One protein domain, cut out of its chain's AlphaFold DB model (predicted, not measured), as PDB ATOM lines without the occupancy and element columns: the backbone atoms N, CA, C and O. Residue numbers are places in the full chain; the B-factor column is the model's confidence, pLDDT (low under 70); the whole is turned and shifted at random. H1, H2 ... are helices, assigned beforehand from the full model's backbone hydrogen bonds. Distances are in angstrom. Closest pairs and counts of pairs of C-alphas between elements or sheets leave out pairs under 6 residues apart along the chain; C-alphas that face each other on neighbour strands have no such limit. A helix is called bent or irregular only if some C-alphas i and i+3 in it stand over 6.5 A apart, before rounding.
ATOM      1  N   GLY A  12      17.317  21.349  12.316       94.06
ATOM      2  CA  GLY A  12      16.036  21.273  11.625       94.06
ATOM      3  C   GLY A  12      15.903  22.368  10.576       94.06
ATOM      4  O   GLY A  12      15.551  22.076   9.436       94.06
ATOM      5  N   LEU A  13      16.292  23.604  10.896       94.12
ATOM      6  CA  LEU A  13      16.331  24.687   9.907       94.12
ATOM      7  C   LEU A  13      17.306  24.386   8.765       94.12
ATOM      8  O   LEU A  13      16.977  24.614   7.602       94.12
ATOM      9  N   ALA A  14      18.483  23.831   9.065       94.38
ATOM     10  CA  ALA A  14      19.435  23.436   8.029       94.38
ATOM     11  C   ALA A  14      18.866  22.339   7.102       94.38
ATOM     12  O   ALA A  14      19.081  22.382   5.887       94.38
ATOM     13  N   LEU A  15      18.101  21.387   7.648       94.31
ATOM     14  CA  LEU A  15      17.372  20.379   6.872       94.31
ATOM     15  C   LEU A  15      16.273  20.998   6.007       94.31
ATOM     16  O   LEU A  15      16.230  20.726   4.810       94.31
ATOM     17  N   VAL A  16      15.432  21.862   6.577       94.81
ATOM     18  CA  VAL A  16      14.359  22.555   5.848       94.81
ATOM     19  C   VAL A  16      14.931  23.347   4.673       94.81
ATOM     20  O   VAL A  16      14.417  23.250   3.563       94.81
ATOM     21  N   LEU A  17      16.045  24.055   4.872       93.94
ATOM     22  CA  LEU A  17      16.740  24.768   3.798       93.94
ATOM     23  C   LEU A  17      17.340  23.832   2.744       93.94
ATOM     24  O   LEU A  17      17.394  24.195   1.575       93.94
ATOM     25  N   THR A  18      17.769  22.630   3.133       92.75
ATOM     26  CA  THR A  18      18.258  21.620   2.183       92.75
ATOM     27  C   THR A  18      17.114  21.069   1.330       92.75
ATOM     28  O   THR A  18      17.280  20.911   0.124       92.75
ATOM     29  N   ILE A  19      15.943  20.835   1.932       92.31
ATOM     30  CA  ILE A  19      14.729  20.392   1.232       92.31
ATOM     31  C   ILE A  19      14.237  21.495   0.291       92.31
ATOM     32  O   ILE A  19      14.044  21.247  -0.893       92.31
ATOM     33  N   LEU A  20      14.109  22.733   0.773       92.00
ATOM     34  CA  LEU A  20      13.762  23.880  -0.074       92.00
ATOM     35  C   LEU A  20      14.773  24.061  -1.209       92.00
ATOM     36  O   LEU A  20      14.386  24.302  -2.350       92.00
ATOM     37  N   GLY A  21      16.063  23.889  -0.925       88.69
ATOM     38  CA  GLY A  21      17.096  23.975  -1.945       88.69
ATOM     39  C   GLY A  21      17.065  22.845  -2.976       88.69
ATOM     40  O   GLY A  21      17.589  23.014  -4.072       88.69
ATOM     41  N   PHE A  22      16.428  21.715  -2.663       88.25
ATOM     42  CA  PHE A  22      16.179  20.641  -3.623       88.25
ATOM     43  C   PHE A  22      15.042  20.978  -4.599       88.25
ATOM     44  O   PHE A  22      15.110  20.569  -5.748       88.25
ATOM     45  N   PHE A  23      14.025  21.735  -4.177       85.75
ATOM     46  CA  PHE A  23      12.886  22.092  -5.039       85.75
ATOM     47  C   PHE A  23      13.031  23.442  -5.751       85.75
ATOM     48  O   PHE A  23      12.433  23.635  -6.806       85.75
ATOM     49  N   PHE A  24      13.797  24.375  -5.180       86.31
ATOM     50  CA  PHE A  24      13.908  25.744  -5.683       86.31
ATOM     51  C   PHE A  24      15.343  26.102  -6.074       86.31
ATOM     52  O   PHE A  24      15.643  26.276  -7.252       86.31
ATOM     53  N   ILE A  25      16.226  26.268  -5.082       86.44
ATOM     54  CA  ILE A  25      17.565  26.847  -5.269       86.44
ATOM     55  C   ILE A  25      18.598  26.082  -4.436       86.44
ATOM     56  O   ILE A  25      18.650  26.209  -3.210       86.44
ATOM     57  N   ALA A  26      19.466  25.318  -5.098       88.50
ATOM     58  CA  ALA A  26      20.491  24.526  -4.424       88.50
ATOM     59  C   ALA A  26      21.500  25.402  -3.661       88.50
ATOM     60  O   ALA A  26      21.946  26.440  -4.141       88.50
ATOM     61  N   GLY A  27      21.916  24.951  -2.473       88.19
ATOM     62  CA  GLY A  27      23.018  25.557  -1.718       88.19
ATOM     63  C   GLY A  27      22.616  26.471  -0.557       88.19
ATOM     64  O   GLY A  27      23.492  26.840   0.228       88.19
ATOM     65  N   LEU A  28      21.323  26.776  -0.375       90.75
ATOM     66  CA  LEU A  28      20.790  27.600   0.729       90.75
ATOM     67  C   LEU A  28      21.237  27.121   2.120       90.75
ATOM     68  O   LEU A  28      21.580  27.922   2.993       90.75
ATOM     69  N   GLN A  29      21.315  25.807   2.310       93.00
ATOM     70  CA  GLN A  29      21.784  25.189   3.544       93.00
ATOM     71  C   GLN A  29      23.239  25.553   3.890       93.00
ATOM     72  O   GLN A  29      23.581  25.704   5.061       93.00
ATOM     73  N   TYR A  30      24.101  25.749   2.887       93.75
ATOM     74  CA  TYR A  30      25.501  26.123   3.107       93.75
ATOM     75  C   TYR A  30      25.659  27.607   3.428       93.75
ATOM     76  O   TYR A  30      26.512  27.952   4.248       93.75
ATOM     77  N   PHE A  31      24.806  28.469   2.868       93.44
ATOM     78  CA  PHE A  31      24.744  29.880   3.256       93.44
ATOM     79  C   PHE A  31      24.326  30.040   4.719       93.44
ATOM     80  O   PHE A  31      24.972  30.777   5.461       93.44
ATOM     81  N   TYR A  32      23.322  29.282   5.175       93.25
ATOM     82  CA  TYR A  32      22.904  29.289   6.582       93.25
ATOM     83  C   TYR A  32      24.021  28.873   7.550       93.25
ATOM     84  O   TYR A  32      24.154  29.436   8.643       93.25
ATOM     85  N   LEU A  33      24.853  27.920   7.127       92.00
ATOM     86  CA  LEU A  33      26.014  27.446   7.877       92.00
ATOM     87  C   LEU A  33      27.239  28.373   7.792       92.00
ATOM     88  O   LEU A  33      28.248  28.074   8.425       92.00
ATOM     89  N   GLY A  34      27.182  29.475   7.034       91.06
ATOM     90  CA  GLY A  34      28.317  30.385   6.825       91.06
ATOM     91  C   GLY A  34      29.362  29.871   5.828       91.06
ATOM     92  O   GLY A  34      30.396  30.500   5.623       91.06
ATOM     93  N   LYS A  35      29.106  28.744   5.153       91.31
ATOM     94  CA  LYS A  35      30.002  28.159   4.146       91.31
ATOM     95  C   LYS A  35      29.730  28.762   2.767       91.31
ATOM     96  O   LYS A  35      29.314  28.057   1.848       91.31
ATOM     97  N   ILE A  36      29.992  30.063   2.627       90.94
ATOM     98  CA  ILE A  36      29.670  30.863   1.430       90.94
ATOM     99  C   ILE A  36      30.258  30.253   0.155       90.94
ATOM    100  O   ILE A  36      29.536  30.070  -0.819       90.94
ATOM    101  N   LEU A  37      31.531  29.850   0.176       91.44
ATOM    102  CA  LEU A  37      32.192  29.283  -1.003       91.44
ATOM    103  C   LEU A  37      31.525  27.976  -1.481       91.44
ATOM    104  O   LEU A  37      31.316  27.787  -2.675       91.44
ATOM    105  N   LYS A  38      31.113  27.104  -0.545       91.19
ATOM    106  CA  LYS A  38      30.332  25.890  -0.856       91.19
ATOM    107  C   LYS A  38      28.937  26.238  -1.380       91.19
ATOM    108  O   LYS A  38      28.470  25.590  -2.309       91.19
ATOM    109  N   GLY A  39      28.282  27.239  -0.792       90.81
ATOM    110  CA  GLY A  39      26.974  27.720  -1.236       90.81
ATOM    111  C   GLY A  39      27.008  28.233  -2.675       90.81
ATOM    112  O   GLY A  39      26.189  27.816  -3.485       90.81
ATOM    113  N   ILE A  40      28.005  29.053  -3.019       92.00
ATOM    114  CA  ILE A  40      28.216  29.558  -4.385       92.00
ATOM    115  C   ILE A  40      28.513  28.409  -5.352       92.00
ATOM    116  O   ILE A  40      27.943  28.371  -6.438       92.00
ATOM    117  N   LEU A  41      29.346  27.439  -4.956       91.25
ATOM    118  CA  LEU A  41      29.604  26.256  -5.779       91.25
ATOM    119  C   LEU A  41      28.312  25.474  -6.060       91.25
ATOM    120  O   LEU A  41      28.073  25.073  -7.195       91.25
ATOM    121  N   PHE A  42      27.456  25.292  -5.051       89.88
ATOM    122  CA  PHE A  42      26.149  24.655  -5.220       89.88
ATOM    123  C   PHE A  42      25.196  25.490  -6.086       89.88
ATOM    124  O   PHE A  42      24.454  24.907  -6.865       89.88
ATOM    125  N   LEU A  43      25.230  26.821  -6.019       89.69
ATOM    126  CA  LEU A  43      24.426  27.672  -6.902       89.69
ATOM    127  C   LEU A  43      24.870  27.560  -8.365       89.69
ATOM    128  O   LEU A  43      24.042  27.314  -9.235       89.69
ATOM    129  N   LEU A  44      26.175  27.684  -8.630       87.69
ATOM    130  CA  LEU A  44      26.734  27.637  -9.988       87.69
ATOM    131  C   LEU A  44      26.575  26.264 -10.649       87.69
ATOM    132  O   LEU A  44      26.513  26.171 -11.869       87.69
ATOM    133  N   THR A  45      26.504  25.200  -9.848       85.88
ATOM    134  CA  THR A  45      26.349  23.822 -10.339       85.88
ATOM    135  C   THR A  45      24.918  23.291 -10.234       85.88
ATOM    136  O   THR A  45      24.688  22.135 -10.586       85.88
ATOM    137  N   LEU A  46      23.958  24.075  -9.715       78.06
ATOM    138  CA  LEU A  46      22.622  23.594  -9.320       78.06
ATOM    139  C   LEU A  46      22.699  22.338  -8.420       78.06
ATOM    140  O   LEU A  46      22.033  21.325  -8.636       78.06
ATOM    141  N   GLY A  47      23.604  22.365  -7.437       64.69
ATOM    142  CA  GLY A  47      23.909  21.247  -6.542       64.69
ATOM    143  C   GLY A  47      24.526  20.034  -7.249       64.69
ATOM    144  O   GLY A  47      24.559  18.953  -6.669       64.69
ATOM    145  N   PHE A  48      25.007  20.219  -8.482       61.06
ATOM    146  CA  PHE A  48      25.469  19.236  -9.466       61.06
ATOM    147  C   PHE A  48      24.376  18.281  -9.989       61.06
ATOM    148  O   PHE A  48      24.512  17.066  -9.896       61.06
ATOM    149  N   LEU A  49      23.287  18.835 -10.549       71.31
ATOM    150  CA  LEU A  49      22.060  18.124 -10.978       71.31
ATOM    151  C   LEU A  49      21.270  17.513  -9.807       71.31
ATOM    152  O   LEU A  49      20.798  16.382  -9.886       71.31
ATOM    153  N   TYR A  50      21.147  18.243  -8.694       78.06
ATOM    154  CA  TYR A  50      20.446  17.818  -7.469       78.06
ATOM    155  C   TYR A  50      21.049  16.636  -6.696       78.06
ATOM    156  O   TYR A  50      20.747  16.487  -5.512       78.06
ATOM    157  N   VAL A  51      21.955  15.847  -7.280       87.00
ATOM    158  CA  VAL A  51      22.627  14.726  -6.596       87.00
ATOM    159  C   VAL A  51      23.397  15.208  -5.365       87.00
ATOM    160  O   VAL A  51      23.276  14.631  -4.282       87.00
ATOM    161  N   GLY A  52      24.133  16.317  -5.477       88.50
ATOM    162  CA  GLY A  52      24.826  16.910  -4.334       88.50
ATOM    163  C   GLY A  52      23.863  17.418  -3.257       88.50
ATOM    164  O   GLY A  52      24.191  17.381  -2.068       88.50
ATOM    165  N   THR A  53      22.655  17.843  -3.632       87.62
ATOM    166  CA  THR A  53      21.609  18.246  -2.680       87.62
ATOM    167  C   THR A  53      20.999  17.032  -1.971       87.62
ATOM    168  O   THR A  53      20.784  17.091  -0.763       87.62
ATOM    169  N   ILE A  54      20.826  15.901  -2.664       89.81
ATOM    170  CA  ILE A  54      20.375  14.634  -2.060       89.81
ATOM    171  C   ILE A  54      21.389  14.140  -1.026       89.81
ATOM    172  O   ILE A  54      21.015  13.841   0.104       89.81
ATOM    173  N   ILE A  55      22.681  14.119  -1.365       91.50
ATOM    174  CA  ILE A  55      23.738  13.764  -0.403       91.50
ATOM    175  C   ILE A  55      23.701  14.725   0.793       91.50
ATOM    176  O   ILE A  55      23.822  14.301   1.946       91.50
ATOM    177  N   SER A  56      23.451  16.012   0.527       91.19
ATOM    178  CA  SER A  56      23.335  17.026   1.572       91.19
ATOM    179  C   SER A  56      22.208  16.732   2.568       91.19
ATOM    180  O   SER A  56      22.404  17.022   3.742       91.19
ATOM    181  N   LEU A  57      21.088  16.109   2.174       91.50
ATOM    182  CA  LEU A  57      20.007  15.752   3.112       91.50
ATOM    183  C   LEU A  57      20.501  14.859   4.258       91.50
ATOM    184  O   LEU A  57      20.095  15.040   5.406       91.50
ATOM    185  N   PHE A  58      21.425  13.945   3.968       93.88
ATOM    186  CA  PHE A  58      21.993  13.044   4.970       93.88
ATOM    187  C   PHE A  58      23.163  13.681   5.725       93.88
ATOM    188  O   PHE A  58      23.319  13.475   6.929       93.88
ATOM    189  N   THR A  59      23.983  14.492   5.051       94.31
ATOM    190  CA  THR A  59      25.201  15.047   5.660       94.31
ATOM    191  C   THR A  59      24.985  16.361   6.411       94.31
ATOM    192  O   THR A  59      25.812  16.713   7.255       94.31
ATOM    193  N   ILE A  60      23.902  17.104   6.142       94.19
ATOM    194  CA  ILE A  60      23.737  18.477   6.647       94.19
ATOM    195  C   ILE A  60      23.695  18.542   8.172       94.19
ATOM    196  O   ILE A  60      24.325  19.415   8.754       94.19
ATOM    197  N   ARG A  61      23.058  17.573   8.837       93.62
ATOM    198  CA  ARG A  61      23.000  17.515  10.307       93.62
ATOM    199  C   ARG A  61      24.395  17.410  10.925       93.62
ATOM    200  O   ARG A  61      24.715  18.113  11.882       93.62
ATOM    201  N   GLY A  62      25.247  16.562  10.346       94.31
ATOM    202  CA  GLY A  62      26.638  16.409  10.772       94.31
ATOM    203  C   GLY A  62      27.462  17.676  10.535       94.31
ATOM    204  O   GLY A  62      28.247  18.076  11.395       94.31
ATOM    205  N   GLU A  63      27.249  18.350   9.406       94.38
ATOM    206  CA  GLU A  63      27.884  19.638   9.113       94.38
ATOM    207  C   GLU A  63      27.424  20.743  10.078       94.38
ATOM    208  O   GLU A  63      28.267  21.500  10.561       94.38
ATOM    209  N   THR A  64      26.137  20.804  10.433       94.50
ATOM    210  CA  THR A  64      25.609  21.743  11.435       94.50
ATOM    211  C   THR A  64      26.257  21.518  12.797       94.50
ATOM    212  O   THR A  64      26.733  22.473  13.408       94.50
ATOM    213  N   ARG A  65      26.387  20.262  13.245       94.25
ATOM    214  CA  ARG A  65      27.093  19.930  14.497       94.25
ATOM    215  C   ARG A  65      28.550  20.370  14.473       94.25
ATOM    216  O   ARG A  65      29.029  20.953  15.441       94.25
ATOM    217  N   ARG A  66      29.252  20.146  13.356       93.06
ATOM    218  CA  ARG A  66      30.643  20.593  13.176       93.06
ATOM    219  C   ARG A  66      30.767  22.115  13.237       93.06
ATOM    220  O   ARG A  66      31.702  22.620  13.850       93.06
ATOM    221  N   VAL A  67      29.843  22.847  12.614       92.88
ATOM    222  CA  VAL A  67      29.810  24.317  12.671       92.88
ATOM    223  C   VAL A  67      29.503  24.798  14.088       92.88
ATOM    224  O   VAL A  67      30.179  25.695  14.579       92.88
ATOM    225  N   ASN A  68      28.560  24.167  14.781       92.62
ATOM    226  CA  ASN A  68      28.229  24.499  16.167       92.62
ATOM    227  C   ASN A  68      29.395  24.246  17.124       92.62
ATOM    228  O   ASN A  68      29.646  25.078  17.989       92.62
ATOM    229  N   ALA A  69      30.156  23.165  16.930       91.50
ATOM    230  CA  ALA A  69      31.374  22.918  17.697       91.50
ATOM    231  C   ALA A  69      32.406  24.043  17.501       91.50
ATOM    232  O   ALA A  69      32.966  24.541  18.469       91.50
ATOM    233  N   LYS A  70      32.610  24.521  16.265       89.75
ATOM    234  CA  LYS A  70      33.506  25.664  15.993       89.75
ATOM    235  C   LYS A  70      33.007  26.968  16.624       89.75
ATOM    236  O   LYS A  70      33.790  27.688  17.238       89.75
ATOM    237  N   ARG A  71      31.700  27.226  16.530       89.00
ATOM    238  CA  ARG A  71      31.021  28.389  17.126       89.00
ATOM    239  C   ARG A  71      31.104  28.411  18.649       89.00
ATOM    240  O   ARG A  71      31.252  29.487  19.224       89.00
ATOM    241  N   ALA A  72      31.080  27.238  19.285       86.88
ATOM    242  CA  ALA A  72      31.269  27.089  20.725       86.88
ATOM    243  C   ALA A  72      32.664  27.551  21.185       86.88
ATOM    244  O   ALA A  72      32.816  28.056  22.291       86.88
ATOM    245  N   HIS A  73      33.669  27.441  20.310       84.75
ATOM    246  CA  HIS A  73      35.025  27.945  20.543       84.75
ATOM    247  C   HIS A  73      35.237  29.391  20.051       84.75
ATOM    248  O   HIS A  73      36.355  29.896  20.107       84.75
ATOM    249  N   GLY A  74      34.180  30.067  19.580       79.19
ATOM    250  CA  GLY A  74      34.232  31.457  19.119       79.19
ATOM    251  C   GLY A  74      34.771  31.649  17.696       79.19
ATOM    252  O   GLY A  74      35.115  32.768  17.324       79.19
TER     253      GLY A  74
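What this domain is: This is residues 12 to 74 of the 76 residues of an uncharacterized protein of Brevibacterium sp. Mu109 (UniProt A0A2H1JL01). Two helices, H1 and the first arm of H5, run side by side in opposite directions; short H2 packs on H1, and H3 packs on H2 away from H1. H5 then bends, and its second arm makes much of the length, with residues 69 to 74 sticking out. The printed part has 63 residues with five named helices, H1 to H5 in that order, and no named strand; the class is all helix. It is compact, with a radius of gyration of the C-alphas of 11.1 A, and elongated, spanning 35 by 21 by 15 A.

How they stand to each other: H1, residues 12 to 23, touches H2, residues 28 to 32; the closest C-alphas are those of Leu 17 and Gln 29, 5.1 A apart. H2 touches H3, residues 36 to 44, where the C-alphas of Tyr 30 and Gly 39 come closest at 4.9 A. H3 is close to but not clearly touching H4, residues 46 to 49, with the closest C-alphas, of Phe 42 and Phe 48, 6.9 A apart. H5, residues 51 to 72, was assigned as one helix by its hydrogen bonds but is bent: C-alphas 58 and 61 are 7.0 A apart. Its arms, H5a, residues 51 to 58, and H5b, residues 61 to 72, stand at a steep tilt of 67 degrees. H5a touches H1 at a shallow tilt of 22 degrees, opposite ways, with the closest C-alphas, of Phe 22 and Thr 53, 6.0 A apart. H1 and H5b touch only at their ends, and only just, with 3 pairs of C-alphas within 8 A, the closest being Leu 15 and Arg 61 at 7.2 A. H1 and H3 are apart. In H1, H2, H3 and H5b every O i to N i+4 pair is within hydrogen-bond range; in H5a 3 of 4 are, and H4 is too short for such a pair.

Where its parts are: H1 begins at C-alpha 12 (16.036, 21.273, 11.625) and is 17.0 A long. H2 is 6.4 A, H3 12.2 A and H4 5.7 A long. H5a is 11.7 A long from C-alpha 51 (22.627, 14.726, -6.596), and H5b is 16.4 A long, ending at C-alpha 72 (31.269, 27.089, 20.725).

The domain as a whole: The two C-alphas farthest apart are those of Leu 49 and His 73, at 35.5 A. The printed part has no cut, and the four links between helices are tight. Residues 69 to 74, of which 69 to 72 belong to H5, stand free. The mean pLDDT of the printed part is 89.3; residues 47 to 48 are under 70.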